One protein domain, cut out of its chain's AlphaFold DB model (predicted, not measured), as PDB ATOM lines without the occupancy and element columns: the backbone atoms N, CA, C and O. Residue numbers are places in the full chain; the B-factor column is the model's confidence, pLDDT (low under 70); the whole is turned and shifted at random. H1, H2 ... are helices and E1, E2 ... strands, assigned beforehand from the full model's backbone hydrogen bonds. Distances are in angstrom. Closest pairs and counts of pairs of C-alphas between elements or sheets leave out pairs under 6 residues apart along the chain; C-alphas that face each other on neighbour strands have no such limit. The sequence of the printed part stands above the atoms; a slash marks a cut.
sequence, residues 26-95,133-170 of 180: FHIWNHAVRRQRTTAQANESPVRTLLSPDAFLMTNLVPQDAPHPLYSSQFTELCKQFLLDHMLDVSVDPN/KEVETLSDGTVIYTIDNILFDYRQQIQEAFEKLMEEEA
ATOM      1  N   PHE A  26      33.527  -6.333  44.588       93.44
ATOM      2  CA  PHE A  26      33.268  -5.536  45.792       93.44
ATOM      3  C   PHE A  26      34.319  -5.717  46.899       93.44
ATOM      4  O   PHE A  26      34.808  -4.738  47.474       93.44
ATOM      5  N   HIS A  27      34.685  -6.959  47.222       92.56
ATOM      6  CA  HIS A  27      35.617  -7.233  48.319       92.56
ATOM      7  C   HIS A  27      37.060  -6.833  47.982       92.56
ATOM      8  O   HIS A  27      37.723  -6.204  48.812       92.56
ATOM      9  N   ILE A  28      37.515  -7.122  46.761       94.31
ATOM     10  CA  ILE A  28      38.861  -6.769  46.287       94.31
ATOM     11  C   ILE A  28      38.983  -5.250  46.142       94.31
ATOM     12  O   ILE A  28      39.966  -4.661  46.586       94.31
ATOM     13  N   TRP A  29      37.942  -4.591  45.626       94.06
ATOM     14  CA  TRP A  29      37.880  -3.139  45.515       94.06
ATOM     15  C   TRP A  29      38.002  -2.461  46.886       94.06
ATOM     16  O   TRP A  29      38.871  -1.610  47.090       94.06
ATOM     17  N   ASN A  30      37.208  -2.892  47.872       91.56
ATOM     18  CA  ASN A  30      37.307  -2.366  49.237       91.56
ATOM     19  C   ASN A  30      38.690  -2.613  49.857       91.56
ATOM     20  O   ASN A  30      39.194  -1.763  50.593       91.56
ATOM     21  N   HIS A  31      39.301  -3.769  49.588       91.56
ATOM     22  CA  HIS A  31      40.650  -4.069  50.052       91.56
ATOM     23  C   HIS A  31      41.682  -3.104  49.445       91.56
ATOM     24  O   HIS A  31      42.463  -2.506  50.188       91.56
ATOM     25  N   ALA A  32      41.649  -2.893  48.125       91.62
ATOM     26  CA  ALA A  32      42.566  -2.001  47.421       91.62
ATOM     27  C   ALA A  32      42.447  -0.547  47.908       91.62
ATOM     28  O   ALA A  32      43.451   0.058  48.288       91.62
ATOM     29  N   VAL A  33      41.222  -0.015  47.998       90.25
ATOM     30  CA  VAL A  33      40.966   1.359  48.471       90.25
ATOM     31  C   VAL A  33      41.484   1.559  49.896       90.25
ATOM     32  O   VAL A  33      42.174   2.538  50.181       90.25
ATOM     33  N   ARG A  34      41.234   0.608  50.811       88.44
ATOM     34  CA  ARG A  34      41.719   0.698  52.202       88.44
ATOM     35  C   ARG A  34      43.239   0.804  52.297       88.44
ATOM     36  O   ARG A  34      43.731   1.492  53.186       88.44
ATOM     37  N   ARG A  35      43.975   0.151  51.397       83.56
ATOM     38  CA  ARG A  35      45.445   0.179  51.376       83.56
ATOM     39  C   ARG A  35      46.003   1.461  50.756       83.56
ATOM     40  O   ARG A  35      47.048   1.943  51.189       83.56
ATOM     41  N   GLN A  36      45.288   2.039  49.792       79.94
ATOM     42  CA  GLN A  36      45.679   3.281  49.116       79.94
ATOM     43  C   GLN A  36      45.462   4.540  49.959       79.94
ATOM     44  O   GLN A  36      46.198   5.508  49.785       79.94
ATOM     45  N   ARG A  37      44.521   4.522  50.916       65.25
ATOM     46  CA  ARG A  37      44.205   5.654  51.820       65.25
ATOM     47  C   ARG A  37      45.378   6.158  52.681       65.25
ATOM     48  O   ARG A  37      45.220   7.134  53.410       65.25
ATOM     49  N   THR A  38      46.551   5.538  52.582       54.97
ATOM     50  CA  THR A  38      47.810   6.020  53.171       54.97
ATOM     51  C   THR A  38      48.470   7.144  52.351       54.97
ATOM     52  O   THR A  38      49.329   7.856  52.864       54.97
ATOM     53  N   THR A  39      48.057   7.349  51.098       50.44
ATOM     54  CA  THR A  39      48.536   8.406  50.188       50.44
ATOM     55  C   THR A  39      47.372   9.316  49.781       50.44
ATOM     56  O   THR A  39      46.257   8.846  49.591       50.44
ATOM     57  N   ALA A  40      47.616  10.630  49.743       46.78
ATOM     58  CA  ALA A  40      46.611  11.698  49.698       46.78
ATOM     59  C   ALA A  40      45.499  11.523  48.639       46.78
ATOM     60  O   ALA A  40      45.747  11.032  47.544       46.78
ATOM     61  N   GLN A  41      44.292  11.987  49.000       52.72
ATOM     62  CA  GLN A  41      43.036  11.967  48.234       52.72
ATOM     63  C   GLN A  41      43.226  12.214  46.727       52.72
ATOM     64  O   GLN A  41      43.359  13.359  46.290       52.72
ATOM     65  N   ALA A  42      43.169  11.146  45.934       51.44
ATOM     66  CA  ALA A  42      43.012  11.242  44.491       51.44
ATOM     67  C   ALA A  42      41.527  11.498  44.193       51.44
ATOM     68  O   ALA A  42      40.663  10.651  44.412       51.44
ATOM     69  N   ASN A  43      41.230  12.728  43.778       52.66
ATOM     70  CA  ASN A  43      39.909  13.151  43.336       52.66
ATOM     71  C   ASN A  43      39.762  12.708  41.874       52.66
ATOM     72  O   ASN A  43      40.078  13.466  40.958       52.66
ATOM     73  N   GLU A  44      39.402  11.446  41.668       65.75
ATOM     74  CA  GLU A  44      39.323  10.839  40.339       65.75
ATOM     75  C   GLU A  44      37.871  10.659  39.888       65.75
ATOM     76  O   GLU A  44      36.941  10.627  40.698       65.75
ATOM     77  N   SER A  45      37.690  10.619  38.565       68.25
ATOM     78  CA  SER A  45      36.392  10.502  37.907       68.25
ATOM     79  C   SER A  45      35.566   9.356  38.504       68.25
ATOM     80  O   SER A  45      36.099   8.267  38.722       68.25
ATOM     81  N   PRO A  46      34.262   9.568  38.759       85.56
ATOM     82  CA  PRO A  46      33.422   8.516  39.309       85.56
ATOM     83  C   PRO A  46      33.330   7.358  38.316       85.56
ATOM     84  O   PRO A  46      33.108   7.581  37.124       85.56
ATOM     85  N   VAL A  47      33.452   6.128  38.814       92.75
ATOM     86  CA  VAL A  47      33.166   4.926  38.024       92.75
ATOM     87  C   VAL A  47      31.696   4.954  37.621       92.75
ATOM     88  O   VAL A  47      30.826   5.088  38.480       92.75
ATOM     89  N   ARG A  48      31.420   4.838  36.321       94.75
ATOM     90  CA  ARG A  48      30.057   4.860  35.765       94.75
ATOM     91  C   ARG A  48      29.656   3.559  35.089       94.75
ATOM     92  O   ARG A  48      28.461   3.306  34.949       94.75
ATOM     93  N   THR A  49      30.628   2.739  34.695       96.56
ATOM     94  CA  THR A  49      30.382   1.371  34.237       96.56
ATOM     95  C   THR A  49      31.347   0.416  34.926       96.56
ATOM     96  O   THR A  49      32.547   0.684  35.001       96.56
ATOM     97  N   LEU A  50      30.816  -0.699  35.419       96.94
ATOM     98  CA  LEU A  50      31.555  -1.805  36.013       96.94
ATOM     99  C   LEU A  50      31.438  -3.028  35.115       96.94
ATOM    100  O   LEU A  50      30.339  -3.447  34.757       96.94
ATOM    101  N   LEU A  51      32.576  -3.621  34.793       97.62
ATOM    102  CA  LEU A  51      32.672  -4.894  34.098       97.62
ATOM    103  C   LEU A  51      32.944  -5.961  35.154       97.62
ATOM    104  O   LEU A  51      34.084  -6.301  35.416       97.62
ATOM    105  N   SER A  52      31.921  -6.436  35.852       97.25
ATOM    106  CA  SER A  52      32.119  -7.416  36.920       97.25
ATOM    107  C   SER A  52      32.317  -8.804  36.313       97.25
ATOM    108  O   SER A  52      31.413  -9.277  35.629       97.25
ATOM    109  N   PRO A  53      33.412  -9.528  36.591       96.81
ATOM    110  CA  PRO A  53      33.435 -10.953  36.310       96.81
ATOM    111  C   PRO A  53      32.330 -11.667  37.087       96.81
ATOM    112  O   PRO A  53      31.919 -11.225  38.164       96.81
ATOM    113  N   ASP A  54      31.864 -12.791  36.572       94.44
ATOM    114  CA  ASP A  54      30.946 -13.658  37.295       94.44
ATOM    115  C   ASP A  54      31.534 -14.093  38.655       94.44
ATOM    116  O   ASP A  54      32.719 -14.422  38.775       94.44
ATOM    117  N   ALA A  55      30.702 -14.097  39.702       92.50
ATOM    118  CA  ALA A  55      31.139 -14.411  41.061       92.50
ATOM    119  C   ALA A  55      31.731 -15.824  41.183       92.50
ATOM    120  O   ALA A  55      32.724 -16.012  41.886       92.50
ATOM    121  N   PHE A  56      31.184 -16.806  40.461       92.38
ATOM    122  CA  PHE A  56      31.714 -18.166  40.451       92.38
ATOM    123  C   PHE A  56      33.110 -18.218  39.825       92.38
ATOM    124  O   PHE A  56      33.962 -18.967  40.302       92.38
ATOM    125  N   LEU A  57      33.380 -17.408  38.795       92.94
ATOM    126  CA  LEU A  57      34.725 -17.309  38.225       92.94
ATOM    127  C   LEU A  57      35.707 -16.727  39.235       92.94
ATOM    128  O   LEU A  57      36.781 -17.296  39.408       92.94
ATOM    129  N   MET A  58      35.324 -15.651  39.928       93.75
ATOM    130  CA  MET A  58      36.168 -15.014  40.943       93.75
ATOM    131  C   MET A  58      36.507 -15.960  42.095       93.75
ATOM    132  O   MET A  58      37.664 -16.043  42.497       93.75
ATOM    133  N   THR A  59      35.528 -16.712  42.606       90.38
ATOM    134  CA  THR A  59      35.743 -17.676  43.697       90.38
ATOM    135  C   THR A  59      36.671 -18.828  43.305       90.38
ATOM    136  O   THR A  59      37.319 -19.398  44.176       90.38
ATOM    137  N   ASN A  60      36.755 -19.166  42.017       93.00
ATOM    138  CA  ASN A  60      37.571 -20.272  41.511       93.00
ATOM    139  C   ASN A  60      38.819 -19.802  40.740       93.00
ATOM    140  O   ASN A  60      39.370 -20.561  39.943       93.00
ATOM    141  N   LEU A  61      39.267 -18.555  40.939       93.38
ATOM    142  CA  LEU A  61      40.538 -18.071  40.379       93.38
ATOM    143  C   LEU A  61      41.754 -18.756  41.008       93.38
ATOM    144  O   LEU A  61      42.772 -18.915  40.345       93.38
ATOM    145  N   VAL A  62      41.632 -19.147  42.274       94.44
ATOM    146  CA  VAL A  62      42.632 -19.874  43.058       94.44
ATOM    147  C   VAL A  62      41.919 -20.917  43.929       94.44
ATOM    148  O   VAL A  62      40.701 -20.807  44.118       94.44
ATOM    149  N   PRO A  63      42.625 -21.930  44.467       94.12
ATOM    150  CA  PRO A  63      42.053 -22.834  45.461       94.12
ATOM    151  C   PRO A  63      41.470 -22.064  46.654       94.12
ATOM    152  O   PRO A  63      42.071 -21.111  47.147       94.12
ATOM    153  N   GLN A  64      40.283 -22.466  47.116       90.00
ATOM    154  CA  GLN A  64      39.529 -21.725  48.140       90.00
ATOM    155  C   GLN A  64      40.177 -21.765  49.533       90.00
ATOM    156  O   GLN A  64      39.864 -20.936  50.385       90.00
ATOM    157  N   ASP A  65      41.051 -22.737  49.771       90.69
ATOM    158  CA  ASP A  65      41.817 -22.943  50.999       90.69
ATOM    159  C   ASP A  65      43.219 -22.315  50.947       90.69
ATOM    160  O   ASP A  65      43.996 -22.476  51.887       90.69
ATOM    161  N   ALA A  66      43.534 -21.582  49.878       90.56
ATOM    162  CA  ALA A  66      44.844 -20.998  49.641       90.56
ATOM    163  C   ALA A  66      44.799 -19.457  49.672       90.56
ATOM    164  O   ALA A  66      43.745 -18.842  49.462       90.56
ATOM    165  N   PRO A  67      45.932 -18.787  49.946       92.06
ATOM    166  CA  PRO A  67      45.989 -17.332  49.937       92.06
ATOM    167  C   PRO A  67      45.738 -16.783  48.526       92.06
ATOM    168  O   PRO A  67      46.305 -17.239  47.535       92.06
ATOM    169  N   HIS A  68      44.898 -15.752  48.425       94.94
ATOM    170  CA  HIS A  68      44.547 -15.165  47.135       94.94
ATOM    171  C   HIS A  68      45.479 -13.984  46.786       94.94
ATOM    172  O   HIS A  68      45.500 -12.987  47.518       94.94
ATOM    173  N   PRO A  69      46.180 -14.007  45.629       95.81
ATOM    174  CA  PRO A  69      47.172 -12.985  45.272       95.81
ATOM    175  C   PRO A  69      46.644 -11.551  45.236       95.81
ATOM    176  O   PRO A  69      47.344 -10.633  45.653       95.81
ATOM    177  N   LEU A  70      45.392 -11.347  44.811       95.94
ATOM    178  CA  LEU A  70      44.762 -10.023  44.737       95.94
ATOM    179  C   LEU A  70      44.551  -9.360  46.113       95.94
ATOM    180  O   LEU A  70      44.309  -8.155  46.175       95.94
ATOM    181  N   TYR A  71      44.674 -10.113  47.211       94.56
ATOM    182  CA  TYR A  71      44.657  -9.590  48.583       94.56
ATOM    183  C   TYR A  71      46.059  -9.491  49.209       94.56
ATOM    184  O   TYR A  71      46.208  -8.963  50.313       94.56
ATOM    185  N   SER A  72      47.097  -9.982  48.528       92.94
ATOM    186  CA  SER A  72      48.471  -9.962  49.030       92.94
ATOM    187  C   SER A  72      49.102  -8.577  48.895       92.94
ATOM    188  O   SER A  72      48.822  -7.803  47.972       92.94
ATOM    189  N   SER A  73      50.014  -8.244  49.809       91.06
ATOM    190  CA  SER A  73      50.814  -7.027  49.687       91.06
ATOM    191  C   SER A  73      51.835  -7.067  48.561       91.06
ATOM    192  O   SER A  73      52.177  -6.013  48.024       91.06
ATOM    193  N   GLN A  74      52.258  -8.264  48.163       93.06
ATOM    194  CA  GLN A  74      53.265  -8.472  47.127       93.06
ATOM    195  C   GLN A  74      52.746  -8.120  45.727       93.06
ATOM    196  O   GLN A  74      53.485  -7.588  44.906       93.06
ATOM    197  N   PHE A  75      51.451  -8.329  45.477       95.31
ATOM    198  CA  PHE A  75      50.831  -8.170  44.157       95.31
ATOM    199  C   PHE A  75      49.870  -6.974  44.099       95.31
ATOM    200  O   PHE A  75      48.833  -7.007  43.439       95.31
ATOM    201  N   THR A  76      50.220  -5.888  44.795       93.00
ATOM    202  CA  THR A  76      49.379  -4.677  44.877       93.00
ATOM    203  C   THR A  76      49.137  -4.044  43.504       93.00
ATOM    204  O   THR A  76      48.019  -3.629  43.210       93.00
ATOM    205  N   GLU A  77      50.160  -4.007  42.645       93.50
ATOM    206  CA  GLU A  77      50.035  -3.463  41.288       93.50
ATOM    207  C   GLU A  77      49.148  -4.335  40.393       93.50
ATOM    208  O   GLU A  77      48.313  -3.794  39.676       93.50
ATOM    209  N   LEU A  78      49.242  -5.667  40.504       96.25
ATOM    210  CA  LEU A  78      48.348  -6.593  39.802       96.25
ATOM    211  C   LEU A  78      46.890  -6.372  40.222       96.25
ATOM    212  O   LEU A  78      46.016  -6.259  39.371       96.25
ATOM    213  N   CYS A  79      46.629  -6.254  41.527       95.94
ATOM    214  CA  CYS A  79      45.294  -5.957  42.054       95.94
ATOM    215  C   CYS A  79      44.750  -4.617  41.542       95.94
ATOM    216  O   CYS A  79      43.592  -4.531  41.133       95.94
ATOM    217  N   LYS A  80      45.593  -3.579  41.516       94.62
ATOM    218  CA  LYS A  80      45.227  -2.267  40.981       94.62
ATOM    219  C   LYS A  80      44.868  -2.345  39.499       94.62
ATOM    220  O   LYS A  80      43.777  -1.917  39.139       94.62
ATOM    221  N   GLN A  81      45.750  -2.895  38.665       95.62
ATOM    222  CA  GLN A  81      45.518  -3.010  37.222       95.62
ATOM    223  C   GLN A  81      44.267  -3.841  36.930       95.62
ATOM    224  O   GLN A  81      43.385  -3.378  36.212       95.62
ATOM    225  N   PHE A  82      44.119  -4.982  37.613       97.12
ATOM    226  CA  PHE A  82      42.923  -5.814  37.534       97.12
ATOM    227  C   PHE A  82      41.649  -5.006  37.789       97.12
ATOM    228  O   PHE A  82      40.723  -5.069  36.993       97.12
ATOM    229  N   LEU A  83      41.583  -4.210  38.858       96.44
ATOM    230  CA  LEU A  83      40.398  -3.396  39.138       96.44
ATOM    231  C   LEU A  83      40.165  -2.312  38.078       96.44
ATOM    232  O   LEU A  83      39.033  -2.142  37.632       96.44
ATOM    233  N   LEU A  84      41.216  -1.602  37.664       95.50
ATOM    234  CA  LEU A  84      41.110  -0.509  36.693       95.50
ATOM    235  C   LEU A  84      40.655  -0.982  35.312       95.50
ATOM    236  O   LEU A  84      39.907  -0.270  34.647       95.50
ATOM    237  N   ASP A  85      41.027  -2.196  34.916       96.94
ATOM    238  CA  ASP A  85      40.559  -2.819  33.678       96.94
ATOM    239  C   ASP A  85      39.106  -3.287  33.698       96.94
ATOM    240  O   ASP A  85      38.529  -3.588  32.655       96.94
ATOM    241  N   HIS A  86      38.490  -3.310  34.875       97.06
ATOM    242  CA  HIS A  86      37.080  -3.639  35.034       97.06
ATOM    243  C   HIS A  86      36.229  -2.405  35.395       97.06
ATOM    244  O   HIS A  86      35.056  -2.535  35.754       97.06
ATOM    245  N   MET A  87      36.794  -1.198  35.284       96.12
ATOM    246  CA  MET A  87      36.141   0.074  35.597       96.12
ATOM    247  C   MET A  87      36.238   1.039  34.418       96.12
ATOM    248  O   MET A  87      37.273   1.127  33.763       96.12
ATOM    249  N   LEU A  88      35.161   1.783  34.161       96.06
ATOM    250  CA  LEU A  88      35.119   2.864  33.176       96.06
ATOM    251  C   LEU A  88      34.541   4.132  33.825       96.06
ATOM    252  O   LEU A  88      33.609   4.060  34.634       96.06
ATOM    253  N   ASP A  89      35.040   5.298  33.422       93.69
ATOM    254  CA  ASP A  89      34.509   6.616  33.813       93.69
ATOM    255  C   ASP A  89      33.301   7.062  32.970       93.69
ATOM    256  O   ASP A  89      32.585   8.003  33.326       93.69
ATOM    257  N   VAL A  90      33.036   6.369  31.862       94.44
ATOM    258  CA  VAL A  90      31.867   6.573  31.004       94.44
ATOM    259  C   VAL A  90      30.731   5.624  31.372       94.44
ATOM    260  O   VAL A  90      30.949   4.475  31.756       94.44
ATOM    261  N   SER A  91      29.494   6.109  31.255       95.00
ATOM    262  CA  SER A  91      28.299   5.269  31.369       95.00
ATOM    263  C   SER A  91      28.015   4.641  30.009       95.00
ATOM    264  O   SER A  91      27.851   5.361  29.019       95.00
ATOM    265  N   VAL A  92      27.991   3.313  29.955       96.50
ATOM    266  CA  VAL A  92      27.628   2.550  28.763       96.50
ATOM    267  C   VAL A  92      26.191   2.075  28.934       96.50
ATOM    268  O   VAL A  92      25.910   1.219  29.766       96.50
ATOM    269  N   ASP A  93      25.270   2.660  28.167       95.62
ATOM    270  CA  ASP A  93      23.859   2.267  28.181       95.62
ATOM    271  C   ASP A  93      23.667   0.978  27.350       95.62
ATOM    272  O   ASP A  93      24.000   0.965  26.158       95.62
ATOM    273  N   PRO A  94      23.095  -0.110  27.911       93.19
ATOM    274  CA  PRO A  94      22.814  -1.350  27.173       93.19
ATOM    275  C   PRO A  94      21.799  -1.196  26.025       93.19
ATOM    276  O   PRO A  94      21.603  -2.135  25.237       93.19
ATOM    277  N   ASN A  95      21.129  -0.047  25.938       94.31
ATOM    278  CA  ASN A  95      20.198   0.322  24.875       94.31
ATOM    279  C   ASN A  95      20.768   1.366  23.904       94.31
ATOM    280  O   ASN A  95      20.047   1.797  23.002       94.31
ATOM    281  N   LYS A 133      26.187 -12.005  31.163       95.94
ATOM    282  CA  LYS A 133      25.091 -12.750  31.799       95.94
ATOM    283  C   LYS A 133      23.963 -11.846  32.263       95.94
ATOM    284  O   LYS A 133      22.797 -12.201  32.127       95.94
ATOM    285  N   GLU A 134      24.322 -10.702  32.828       95.44
ATOM    286  CA  GLU A 134      23.391  -9.803  33.492       95.44
ATOM    287  C   GLU A 134      23.844  -8.354  33.326       95.44
ATOM    288  O   GLU A 134      25.043  -8.070  33.283       95.44
ATOM    289  N   VAL A 135      22.871  -7.451  33.212       95.94
ATOM    290  CA  VAL A 135      23.105  -6.009  33.236       95.94
ATOM    291  C   VAL A 135      22.197  -5.393  34.285       95.94
ATOM    292  O   VAL A 135      20.981  -5.567  34.228       95.94
ATOM    293  N   GLU A 136      22.787  -4.644  35.203       95.06
ATOM    294  CA  GLU A 136      22.085  -3.916  36.251       95.06
ATOM    295  C   GLU A 136      22.412  -2.425  36.135       95.06
ATOM    296  O   GLU A 136      23.560  -2.043  35.926       95.06
ATOM    297  N   THR A 137      21.411  -1.559  36.273       94.38
ATOM    298  CA  THR A 137      21.629  -0.117  36.437       94.38
ATOM    299  C   THR A 137      21.256   0.265  37.860       94.38
ATOM    300  O   THR A 137      20.100   0.130  38.260       94.38
ATOM    301  N   LEU A 138      22.238   0.745  38.618       92.81
ATOM    302  CA  LEU A 138      22.063   1.181  39.997       92.81
ATOM    303  C   LEU A 138      21.308   2.512  40.072       92.81
ATOM    304  O   LEU A 138      21.185   3.252  39.093       92.81
ATOM    305  N   SER A 139      20.840   2.865  41.270       91.88
ATOM    306  CA  SER A 139      20.065   4.093  41.499       91.88
ATOM    307  C   SER A 139      20.836   5.392  41.240       91.88
ATOM    308  O   SER A 139      20.215   6.435  41.056       91.88
ATOM    309  N   ASP A 140      22.169   5.351  41.248       90.75
ATOM    310  CA  ASP A 140      23.037   6.486  40.913       90.75
ATOM    311  C   ASP A 140      23.367   6.579  39.408       90.75
ATOM    312  O   ASP A 140      24.053   7.508  38.983       90.75
ATOM    313  N   GLY A 141      22.864   5.640  38.597       92.25
ATOM    314  CA  GLY A 141      23.115   5.548  37.160       92.25
ATOM    315  C   GLY A 141      24.362   4.747  36.775       92.25
ATOM    316  O   GLY A 141      24.656   4.639  35.584       92.25
ATOM    317  N   THR A 142      25.085   4.173  37.741       93.81
ATOM    318  CA  THR A 142      26.177   3.235  37.457       93.81
ATOM    319  C   THR A 142      25.624   1.974  36.800       93.81
ATOM    320  O   THR A 142      24.650   1.396  37.283       93.81
ATOM    321  N   VAL A 143      26.251   1.524  35.715       95.88
ATOM    322  CA  VAL A 143      25.852   0.301  35.005       95.88
ATOM    323  C   VAL A 143      26.826  -0.829  35.327       95.88
ATOM    324  O   VAL A 143      28.032  -0.671  35.168       95.88
ATOM    325  N   ILE A 144      26.322  -1.976  35.766       96.75
ATOM    326  CA  ILE A 144      27.101  -3.190  36.012       96.75
ATOM    327  C   ILE A 144      26.806  -4.184  34.893       96.75
ATOM    328  O   ILE A 144      25.658  -4.564  34.689       96.75
ATOM    329  N   TYR A 145      27.848  -4.628  34.198       97.62
ATOM    330  CA  TYR A 145      27.815  -5.754  33.273       97.62
ATOM    331  C   TYR A 145      28.491  -6.949  33.939       97.62
ATOM    332  O   TYR A 145      29.698  -6.919  34.171       97.62
ATOM    333  N   THR A 146      27.732  -8.005  34.222       97.62
ATOM    334  CA  THR A 146      28.279  -9.269  34.728       97.62
ATOM    335  C   THR A 146      28.757 -10.113  33.551       97.62
ATOM    336  O   THR A 146      27.945 -10.617  32.777       97.62
ATOM    337  N   ILE A 147      30.069 -10.261  33.392       97.19
ATOM    338  CA  ILE A 147      30.712 -10.944  32.264       97.19
ATOM    339  C   ILE A 147      31.024 -12.397  32.638       97.19
ATOM    340  O   ILE A 147      31.574 -12.676  33.701       97.19
ATOM    341  N   ASP A 148      30.741 -13.336  31.734       95.50
ATOM    342  CA  ASP A 148      31.066 -14.764  31.879       95.50
ATOM    343  C   ASP A 148      32.538 -15.094  31.584       95.50
ATOM    344  O   ASP A 148      32.867 -16.134  31.014       95.50
ATOM    345  N   ASN A 149      33.446 -14.178  31.905       94.94
ATOM    346  CA  ASN A 149      34.879 -14.401  31.819       94.94
ATOM    347  C   ASN A 149      35.635 -13.357  32.648       94.94
ATOM    348  O   ASN A 149      35.050 -12.430  33.207       94.94
ATOM    349  N   ILE A 150      36.953 -13.509  32.688       94.44
ATOM    350  CA  ILE A 150      37.894 -12.490  33.139       94.44
ATOM    351  C   ILE A 150      38.421 -11.775  31.894       94.44
ATOM    352  O   ILE A 150      38.795 -12.438  30.926       94.44
ATOM    353  N   LEU A 151      38.429 -10.442  31.903       94.31
ATOM    354  CA  LEU A 151      38.965  -9.666  30.787       94.31
ATOM    355  C   LEU A 151      40.483  -9.848  30.666       94.31
ATOM    356  O   LEU A 151      41.169 -10.087  31.660       94.31
ATOM    357  N   PHE A 152      41.000  -9.689  29.446       95.50
ATOM    358  CA  PHE A 152      42.433  -9.764  29.143       95.50
ATOM    359  C   PHE A 152      43.066 -11.097  29.596       95.50
ATOM    360  O   PHE A 152      42.431 -12.151  29.542       95.50
ATOM    361  N   ASP A 153      44.334 -11.082  29.997       95.19
ATOM    362  CA  ASP A 153      45.129 -12.245  30.401       95.19
ATOM    363  C   ASP A 153      45.245 -12.398  31.932       95.19
ATOM    364  O   ASP A 153      46.043 -13.197  32.426       95.19
ATOM    365  N   TYR A 154      44.411 -11.697  32.712       96.56
ATOM    366  CA  TYR A 154      44.498 -11.702  34.177       96.56
ATOM    367  C   TYR A 154      44.379 -13.089  34.809       96.56
ATOM    368  O   TYR A 154      44.951 -13.316  35.870       96.56
ATOM    369  N   ARG A 155      43.694 -14.047  34.170       95.56
ATOM    370  CA  ARG A 155      43.673 -15.436  34.656       95.56
ATOM    371  C   ARG A 155      45.086 -16.016  34.752       95.56
ATOM    372  O   ARG A 155      45.411 -16.642  35.755       95.56
ATOM    373  N   GLN A 156      45.911 -15.796  33.730       96.69
ATOM    374  CA  GLN A 156      47.295 -16.255  33.721       96.69
ATOM    375  C   GLN A 156      48.128 -15.470  34.739       96.69
ATOM    376  O   GLN A 156      48.807 -16.078  35.559       96.69
ATOM    377  N   GLN A 157      48.023 -14.139  34.749       97.81
ATOM    378  CA  GLN A 157      48.798 -13.307  35.679       97.81
ATOM    379  C   GLN A 157      48.498 -13.632  37.154       97.81
ATOM    380  O   GLN A 157      49.402 -13.655  37.989       97.81
ATOM    381  N   ILE A 158      47.233 -13.910  37.490       97.31
ATOM    382  CA  ILE A 158      46.818 -14.305  38.843       97.31
ATOM    383  C   ILE A 158      47.343 -15.700  39.190       97.31
ATOM    384  O   ILE A 158      47.791 -15.894  40.316       97.31
ATOM    385  N   GLN A 159      47.334 -16.641  38.244       96.75
ATOM    386  CA  GLN A 159      47.906 -17.973  38.443       96.75
ATOM    387  C   GLN A 159      49.419 -17.902  38.710       96.75
ATOM    388  O   GLN A 159      49.900 -18.488  39.675       96.75
ATOM    389  N   GLU A 160      50.164 -17.123  37.926       97.50
ATOM    390  CA  GLU A 160      51.605 -16.924  38.136       97.50
ATOM    391  C   GLU A 160      51.904 -16.233  39.478       97.50
ATOM    392  O   GLU A 160      52.879 -16.553  40.159       97.50
ATOM    393  N   ALA A 161      51.068 -15.272  39.882       97.25
ATOM    394  CA  ALA A 161      51.180 -14.627  41.187       97.25
ATOM    395  C   ALA A 161      50.860 -15.594  42.337       97.25
ATOM    396  O   ALA A 161      51.481 -15.523  43.396       97.25
ATOM    397  N   PHE A 162      49.910 -16.508  42.130       97.00
ATOM    398  CA  PHE A 162      49.571 -17.554  43.087       97.00
ATOM    399  C   PHE A 162      50.731 -18.525  43.295       97.00
ATOM    400  O   PHE A 162      51.113 -18.772  44.434       97.00
ATOM    401  N   GLU A 163      51.345 -19.008  42.217       95.75
ATOM    402  CA  GLU A 163      52.501 -19.910  42.288       95.75
ATOM    403  C   GLU A 163      53.661 -19.289  43.078       95.75
ATOM    404  O   GLU A 163      54.169 -19.906  44.012       95.75
ATOM    405  N   LYS A 164      53.998 -18.026  42.793       95.69
ATOM    406  CA  LYS A 164      55.028 -17.280  43.540       95.69
ATOM    407  C   LYS A 164      54.694 -17.146  45.025       95.69
ATOM    408  O   LYS A 164      55.568 -17.313  45.870       95.69
ATOM    409  N   LEU A 165      53.431 -16.869  45.350       93.75
ATOM    410  CA  LEU A 165      52.983 -16.753  46.737       93.75
ATOM    411  C   LEU A 165      53.164 -18.078  47.496       93.75
ATOM    412  O   LEU A 165      53.647 -18.079  48.626       93.75
ATOM    413  N   MET A 166      52.839 -19.204  46.853       93.12
ATOM    414  CA  MET A 166      53.001 -20.540  47.436       93.12
ATOM    415  C   MET A 166      54.476 -20.939  47.606       93.12
ATOM    416  O   MET A 166      54.824 -21.573  48.603       93.12
ATOM    417  N   GLU A 167      55.353 -20.567  46.669       91.06
ATOM    418  CA  GLU A 167      56.803 -20.805  46.776       91.06
ATOM    419  C   GLU A 167      57.417 -20.092  47.989       91.06
ATOM    420  O   GLU A 167      58.250 -20.659  48.707       91.06
ATOM    421  N   GLU A 168      56.988 -18.860  48.258       84.31
ATOM    422  CA  GLU A 168      57.443 -18.099  49.420       84.31
ATOM    423  C   GLU A 168      56.910 -18.671  50.740       84.31
ATOM    424  O   GLU A 168      57.654 -18.759  51.720       84.31
ATOM    425  N   GLU A 169      55.647 -19.110  50.780       81.56
ATOM    426  CA  GLU A 169      55.087 -19.783  51.958       81.56
ATOM    427  C   GLU A 169      55.821 -21.090  52.272       81.56
ATOM    428  O   GLU A 169      56.188 -21.328  53.426       81.56
ATOM    429  N   ALA A 170      56.111 -21.899  51.249       80.12
ATOM    430  CA  ALA A 170      56.892 -23.123  51.398       80.12
ATOM    431  C   ALA A 170      58.326 -22.842  51.883       80.12
ATOM    432  O   ALA A 170      58.871 -23.600  52.685       80.12
TER     433      ALA A 170
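What this domain is: This is residues 26 to 95 and 133 to 170 of the 180 residues of the protein "FAS1 domain-containing protein" of Penaeus vannamei (UniProt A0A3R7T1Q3). A small three-stranded sheet of E1, E3 and E2 makes one end of the domain, and the longest helix, H4, runs away from it to the other end. H3, the element nearest the mean of the C-alphas, lies between these two ends, with H1 packed on it; the loop residues 37 to 43 stick out. The printed part has 108 residues with four named helices and three named strands, in the order H1 E1 H2 H3 E2 E3 H4; the class is mixed, helices and strands. The sheet is mixed, in the order E1 E3 E2. The whole is compact, with a radius of gyration of the C-alphas of 15.1 A and spans of 50 by 36 by 21 A.

Where its parts are: The sheet is made of E1, residues 49 to 53, 12.9 A long from first to last C-alpha; E3, residues 143 to 147, 12.6 A; and E2, residues 133 to 137, 13.9 A. C-alpha 49 is at (30.382, 1.371, 34.237). H3 is residues 76 to 84, 12.4 A, and H1 is residues 26 to 36, 15.6 A, from C-alpha 26 at (33.268, -5.536, 45.792). H2 is residues 55 to 59, 6.2 A. H4 is residues 154 to 170, 24.1 A, ending with C-alpha 170 at (56.892, -23.123, 51.398).

How they stand to each other: E3 is the inner strand. E1 and E3 are parallel, at 23 degrees, with N 52 and O 145 2.8 A apart, within hydrogen-bond range. E2 and E3 form an antiparallel hairpin, at 170 degrees, with N 144 and O 136 at 2.8 A. Residues 49 to 50 of E1 also pair, antiparallel, with residues 87 to 88. H3 is only just on the sheet, with 5 pairs of C-alphas within 10 A, and only grazes it with residues 83 to 84. H1 touches H3, the C-alphas of Trp 29 and Leu 83 being closest at 6.9 A, at a steep tilt of 54 degrees, opposite ways. H4 only just touches H3, with 3 pairs of C-alphas within 8 A and with its residues 154 to 158 alone; the closest C-alphas, of Phe 82 and Tyr 154, are 7.0 A apart. Their lines stand at a shallow tilt of 21 degrees, opposite ways. H2 touches no helix and is only just not on the sheet, with 4 pairs of C-alphas within 10 A. H1 and H4 are apart. In H1, H2, H3 and H4 every O i to N i+4 pair is within hydrogen-bond range.

The domain as a whole: The two C-alphas farthest apart, of Asn 95 and Ala 170, are 51.0 A apart. Residues 96 to 132 are not printed, and C-alphas 95 and 133 are 15.6 A apart across this cut. The links H1 to E1 and H2 to H3 are long, with 12 and 16 residues. The mean pLDDT of the printed part is 90.7; residues 37 to 45 are under 70.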